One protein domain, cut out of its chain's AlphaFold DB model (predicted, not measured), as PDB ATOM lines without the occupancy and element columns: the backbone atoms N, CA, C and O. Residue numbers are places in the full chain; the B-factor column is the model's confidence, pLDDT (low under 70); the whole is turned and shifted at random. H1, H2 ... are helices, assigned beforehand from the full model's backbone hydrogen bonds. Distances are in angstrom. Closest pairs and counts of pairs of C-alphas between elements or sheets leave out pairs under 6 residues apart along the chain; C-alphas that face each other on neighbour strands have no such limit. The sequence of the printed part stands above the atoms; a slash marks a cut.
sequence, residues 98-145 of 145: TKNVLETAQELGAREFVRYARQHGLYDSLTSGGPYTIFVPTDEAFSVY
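This is residues 98 to 145 of the 145 residues of the protein "Periostin" of Schizaphis graminum (UniProt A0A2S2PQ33). Helices H1, H2 and H3 make a triangle, and a long link arches over one side of it to H4, beside H2. The printed part has 48 residues with four named helices, H1 to H4 in order, and no named strand: all helix. It is compact, with a radius of gyration of the C-alphas of 10.6 A and spans of 32 by 22 by 14 A.

H1, residues 101 to 107, and H2, residues 111 to 119, touch as a helical hairpin, closest at the C-alphas of Leu 102 and Val 114, 6.1 A, running opposite ways at 37 degrees, only just a steep tilt. H3, residues 123 to 127, touches H1, closest at C-alphas 101 and 126, 6.6 A. H4, residues 139 to 142, touches H2, closest at C-alphas 112 and 139, 5.5 A. Every O i to N i+4 pair is within hydrogen-bond range in H1, H2 and H3; H4 is too short for one.

H1, 9.9 A long, begins at C-alpha 101 (193.344, 173.832, 148.722). H2 measures 12.6 A. H4 ends at C-alpha 142 (195.507, 159.101, 160.117).

The printed part has no cut. H3 to H4 is a long link. Residues 129 and 145 are under pLDDT 70.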
ATOM      1  N   THR A  98     190.796 184.020 150.447       88.81
ATOM      2  CA  THR A  98     190.793 182.684 149.850       88.81
ATOM      3  C   THR A  98     192.221 182.190 149.669       88.81
ATOM      4  O   THR A  98     193.076 182.929 149.179       88.81
ATOM      5  N   LYS A  99     192.458 180.937 150.045       91.06
ATOM      6  CA  LYS A  99     193.750 180.259 149.942       91.06
ATOM      7  C   LYS A  99     193.656 179.089 148.967       91.06
ATOM      8  O   LYS A  99     192.555 178.704 148.576       91.06
ATOM      9  N   ASN A 100     194.797 178.529 148.567       91.50
ATOM     10  CA  ASN A 100     194.790 177.276 147.807       91.50
ATOM     11  C   ASN A 100     194.309 176.107 148.685       91.50
ATOM     12  O   ASN A 100     194.272 176.203 149.912       91.50
ATOM     13  N   VAL A 101     193.964 174.985 148.052       92.56
ATOM     14  CA  VAL A 101     193.344 173.832 148.722       92.56
ATOM     15  C   VAL A 101     194.217 173.276 149.853       92.56
ATOM     16  O   VAL A 101     193.689 172.904 150.900       92.56
ATOM     17  N   LEU A 102     195.542 173.257 149.686       93.00
ATOM     18  CA  LEU A 102     196.462 172.742 150.706       93.00
ATOM     19  C   LEU A 102     196.592 173.684 151.899       93.00
ATOM     20  O   LEU A 102     196.570 173.242 153.045       93.00
ATOM     21  N   GLU A 103     196.678 174.985 151.647       92.31
ATOM     22  CA  GLU A 103     196.665 175.991 152.703       92.31
ATOM     23  C   GLU A 103     195.332 175.999 153.461       92.31
ATOM     24  O   GLU A 103     195.323 176.091 154.689       92.31
ATOM     25  N   THR A 104     194.203 175.857 152.757       92.69
ATOM     26  CA  THR A 104     192.884 175.705 153.381       92.69
ATOM     27  C   THR A 104     192.814 174.434 154.225       92.69
ATOM     28  O   THR A 104     192.353 174.498 155.363       92.69
ATOM     29  N   ALA A 105     193.310 173.296 153.730       93.38
ATOM     30  CA  ALA A 105     193.366 172.054 154.503       93.38
ATOM     31  C   ALA A 105     194.196 172.222 155.788       93.38
ATOM     32  O   ALA A 105     193.762 171.819 156.867       93.38
ATOM     33  N   GLN A 106     195.340 172.905 155.701       92.62
ATOM     34  CA  GLN A 106     196.181 173.198 156.858       92.62
ATOM     35  C   GLN A 106     195.467 174.084 157.894       92.62
ATOM     36  O   GLN A 106     195.576 173.827 159.095       92.62
ATOM     37  N   GLU A 107     194.720 175.108 157.460       90.44
ATOM     38  CA  GLU A 107     193.915 175.957 158.355       90.44
ATOM     39  C   GLU A 107     192.753 175.215 159.018       90.44
ATOM     40  O   GLU A 107     192.373 175.553 160.139       90.44
ATOM     41  N   LEU A 108     192.189 174.214 158.338       90.00
ATOM     42  CA  LEU A 108     191.139 173.353 158.881       90.00
ATOM     43  C   LEU A 108     191.676 172.289 159.850       90.00
ATOM     44  O   LEU A 108     190.875 171.580 160.453       90.00
ATOM     45  N   GLY A 109     192.997 172.208 160.035       90.75
ATOM     46  CA  GLY A 109     193.634 171.252 160.938       90.75
ATOM     47  C   GLY A 109     193.963 169.904 160.301       90.75
ATOM     48  O   GLY A 109     194.239 168.973 161.035       90.75
ATOM     49  N   ALA A 110     193.956 169.787 158.970       93.88
ATOM     50  CA  ALA A 110     194.367 168.575 158.259       93.88
ATOM     51  C   ALA A 110     195.853 168.638 157.866       93.88
ATOM     52  O   ALA A 110     196.211 168.746 156.686       93.88
ATOM     53  N   ARG A 111     196.741 168.658 158.862       94.50
ATOM     54  CA  ARG A 111     198.189 168.827 158.665       94.50
ATOM     55  C   ARG A 111     198.842 167.561 158.123       94.50
ATOM     56  O   ARG A 111     199.746 167.669 157.291       94.50
ATOM     57  N   GLU A 112     198.374 166.387 158.537       94.94
ATOM     58  CA  GLU A 112     198.901 165.104 158.064       94.94
ATOM     59  C   GLU A 112     198.637 164.920 156.573       94.94
ATOM     60  O   GLU A 112     199.548 164.582 155.816       94.94
ATOM     61  N   PHE A 113     197.435 165.266 156.108       95.06
ATOM     62  CA  PHE A 113     197.132 165.282 154.679       95.06
ATOM     63  C   PHE A 113     198.109 166.170 153.891       95.06
ATOM     64  O   PHE A 113     198.651 165.740 152.873       95.06
ATOM     65  N   VAL A 114     198.385 167.388 154.371       95.38
ATOM     66  CA  VAL A 114     199.319 168.312 153.703       95.38
ATOM     67  C   VAL A 114     200.741 167.742 153.672       95.38
ATOM     68  O   VAL A 114     201.442 167.885 152.665       95.38
ATOM     69  N   ARG A 115     201.167 167.047 154.737       95.19
ATOM     70  CA  ARG A 115     202.454 166.336 154.783       95.19
ATOM     71  C   ARG A 115     202.519 165.238 153.718       95.19
ATOM     72  O   ARG A 115     203.485 165.211 152.954       95.19
ATOM     73  N   TYR A 116     201.501 164.382 153.625       94.44
ATOM     74  CA  TYR A 116     201.435 163.320 152.616       94.44
ATOM     75  C   TYR A 116     201.370 163.872 151.189       94.44
ATOM     76  O   TYR A 116     202.099 163.402 150.315       94.44
ATOM     77  N   ALA A 117     200.571 164.914 150.951       93.94
ATOM     78  CA  ALA A 117     200.483 165.564 149.646       93.94
ATOM     79  C   ALA A 117     201.856 166.070 149.170       93.94
ATOM     80  O   ALA A 117     202.196 165.936 147.994       93.94
ATOM     81  N   ARG A 118     202.684 166.589 150.086       94.19
ATOM     82  CA  ARG A 118     204.063 166.987 149.779       94.19
ATOM     83  C   ARG A 118     204.974 165.789 149.496       94.19
ATOM     84  O   ARG A 118     205.733 165.837 148.536       94.19
ATOM     85  N   GLN A 119     204.896 164.727 150.297       95.00
ATOM     86  CA  GLN A 119     205.737 163.532 150.131       95.00
ATOM     87  C   GLN A 119     205.487 162.797 148.808       95.00
ATOM     88  O   GLN A 119     206.427 162.275 148.216       95.00
ATOM     89  N   HIS A 120     204.243 162.788 148.327       93.75
ATOM     90  CA  HIS A 120     203.849 162.090 147.101       93.75
ATOM     91  C   HIS A 120     203.803 162.991 145.855       93.75
ATOM     92  O   HIS A 120     203.255 162.588 144.833       93.75
ATOM     93  N   GLY A 121     204.363 164.204 145.920       90.81
ATOM     94  CA  GLY A 121     204.455 165.096 144.758       90.81
ATOM     95  C   GLY A 121     203.116 165.679 144.291       90.81
ATOM     96  O   GLY A 121     203.008 166.136 143.159       90.81
ATOM     97  N   LEU A 122     202.089 165.690 145.146       91.38
ATOM     98  CA  LEU A 122     200.789 166.303 144.849       91.38
ATOM     99  C   LEU A 122     200.755 167.804 145.161       91.38
ATOM    100  O   LEU A 122     199.780 168.471 144.819       91.38
ATOM    101  N   TYR A 123     201.792 168.341 145.812       90.88
ATOM    102  CA  TYR A 123     201.818 169.733 146.259       90.88
ATOM    103  C   TYR A 123     201.638 170.724 145.104       90.88
ATOM    104  O   TYR A 123     200.728 171.554 145.135       90.88
ATOM    105  N   ASP A 124     202.460 170.602 144.064       89.88
ATOM    106  CA  ASP A 124     202.433 171.527 142.929       89.88
ATOM    107  C   ASP A 124     201.115 171.403 142.157       89.88
ATOM    108  O   ASP A 124     200.461 172.406 141.898       89.88
ATOM    109  N   SER A 125     200.644 170.176 141.910       89.25
ATOM    110  CA  SER A 125     199.373 169.922 141.219       89.25
ATOM    111  C   SER A 125     198.165 170.529 141.941       89.25
ATOM    112  O   SER A 125     197.288 171.106 141.306       89.25
ATOM    113  N   LEU A 126     198.107 170.424 143.272       90.62
ATOM    114  CA  LEU A 126     196.983 170.932 144.070       90.62
ATOM    115  C   LEU A 126     197.069 172.436 144.367       90.62
ATOM    116  O   LEU A 126     196.094 173.029 144.833       90.62
ATOM    117  N   THR A 127     198.218 173.057 144.099       88.75
ATOM    118  CA  THR A 127     198.414 174.510 144.213       88.75
ATOM    119  C   THR A 127     198.310 175.216 142.862       88.75
ATOM    120  O   THR A 127     197.891 176.375 142.817       88.75
ATOM    121  N   SER A 128     198.590 174.526 141.753       82.56
ATOM    122  CA  SER A 128     198.474 175.049 140.393       82.56
ATOM    123  C   SER A 128     197.019 175.067 139.898       82.56
ATOM    124  O   SER A 128     196.616 174.271 139.057       82.56
ATOM    125  N   GLY A 129     196.223 175.995 140.436       69.44
ATOM    126  CA  GLY A 129     195.104 176.670 139.756       69.44
ATOM    127  C   GLY A 129     193.913 175.856 139.219       69.44
ATOM    128  O   GLY A 129     193.066 176.447 138.551       69.44
ATOM    129  N   GLY A 130     193.813 174.549 139.472       79.00
ATOM    130  CA  GLY A 130     192.667 173.727 139.064       79.00
ATOM    131  C   GLY A 130     191.492 173.786 140.056       79.00
ATOM    132  O   GLY A 130     191.714 173.913 141.262       79.00
ATOM    133  N   PRO A 131     190.227 173.670 139.599       88.31
ATOM    134  CA  PRO A 131     189.091 173.516 140.501       88.31
ATOM    135  C   PRO A 131     189.082 172.097 141.079       88.31
ATOM    136  O   PRO A 131     188.684 171.141 140.414       88.31
ATOM    137  N   TYR A 132     189.509 171.956 142.331       90.31
ATOM    138  CA  TYR A 132     189.498 170.679 143.041       90.31
ATOM    139  C   TYR A 132     188.419 170.660 144.121       90.31
ATOM    140  O   TYR A 132     188.201 171.638 144.832       90.31
ATOM    141  N   THR A 133     187.775 169.509 144.278       91.31
ATOM    142  CA  THR A 133     187.026 169.162 145.488       91.31
ATOM    143  C   THR A 133     187.694 167.929 146.070       91.31
ATOM    144  O   THR A 133     187.755 166.895 145.410       91.31
ATOM    145  N   ILE A 134     188.251 168.058 147.271       90.62
ATOM    146  CA  ILE A 134     189.014 166.994 147.923       90.62
ATOM    147  C   ILE A 134     188.347 166.685 149.254       90.62
ATOM    148  O   ILE A 134     188.106 167.586 150.057       90.62
ATOM    149  N   PHE A 135     188.071 165.407 149.491       93.38
ATOM    150  CA  PHE A 135     187.660 164.917 150.800       93.38
ATOM    151  C   PHE A 135     188.918 164.644 151.614       93.38
ATOM    152  O   PHE A 135     189.631 163.673 151.371       93.38
ATOM    153  N   VAL A 136     189.220 165.556 152.532       92.38
ATOM    154  CA  VAL A 136     190.441 165.515 153.333       92.38
ATOM    155  C   VAL A 136     190.143 164.842 154.680       92.38
ATOM    156  O   VAL A 136     189.255 165.322 155.389       92.38
ATOM    157  N   PRO A 137     190.851 163.758 155.055       92.06
ATOM    158  CA  PRO A 137     190.730 163.163 156.385       92.06
ATOM    159  C   PRO A 137     191.217 164.125 157.475       92.06
ATOM    160  O   PRO A 137     192.100 164.949 157.226       92.06
ATOM    161  N   THR A 138     190.677 164.006 158.690       90.44
ATOM    162  CA  THR A 138     191.238 164.716 159.849       90.44
ATOM    163  C   THR A 138     192.560 164.078 160.276       90.44
ATOM    164  O   THR A 138     192.840 162.929 159.927       90.44
ATOM    165  N   ASP A 139     193.379 164.800 161.042       91.38
ATOM    166  CA  ASP A 139     194.654 164.267 161.535       91.38
ATOM    167  C   ASP A 139     194.436 163.024 162.421       91.38
ATOM    168  O   ASP A 139     195.198 162.061 162.348       91.38
ATOM    169  N   GLU A 140     193.338 162.973 163.181       88.25
ATOM    170  CA  GLU A 140     192.964 161.807 163.984       88.25
ATOM    171  C   GLU A 140     192.665 160.586 163.107       88.25
ATOM    172  O   GLU A 140     193.033 159.471 163.472       88.25
ATOM    173  N   ALA A 141     192.071 160.770 161.925       88.56
ATOM    174  CA  ALA A 141     191.793 159.668 161.004       88.56
ATOM    175  C   ALA A 141     193.073 158.978 160.494       88.56
ATOM    176  O   ALA A 141     193.040 157.789 160.183       88.56
ATOM    177  N   PHE A 142     194.205 159.689 160.451       89.00
ATOM    178  CA  PHE A 142     195.507 159.101 160.117       89.00
ATOM    179  C   PHE A 142     196.128 158.304 161.272       89.00
ATOM    180  O   PHE A 142     196.967 157.450 161.016       89.00
ATOM    181  N   SER A 143     195.726 158.555 162.524       84.50
ATOM    182  CA  SER A 143     196.278 157.888 163.719       84.50
ATOM    183  C   SER A 143     195.719 156.487 163.995       84.50
ATOM    184  O   SER A 143     196.204 155.793 164.886       84.50
ATOM    185  N   VAL A 144     194.688 156.075 163.254       76.44
ATOM    186  CA  VAL A 144     194.006 154.779 163.427       76.44
ATOM    187  C   VAL A 144     194.644 153.667 162.571       76.44
ATOM    188  O   VAL A 144     194.256 152.505 162.684       76.44
ATOM    189  N   TYR A 145     195.640 154.006 161.746       56.81
ATOM    190  CA  TYR A 145     196.409 153.085 160.902       56.81
ATOM    191  C   TYR A 145     197.852 152.950 161.387       56.81
ATOM    192  O   TYR A 145     198.370 151.813 161.314       56.81
TER     193      TYR A 145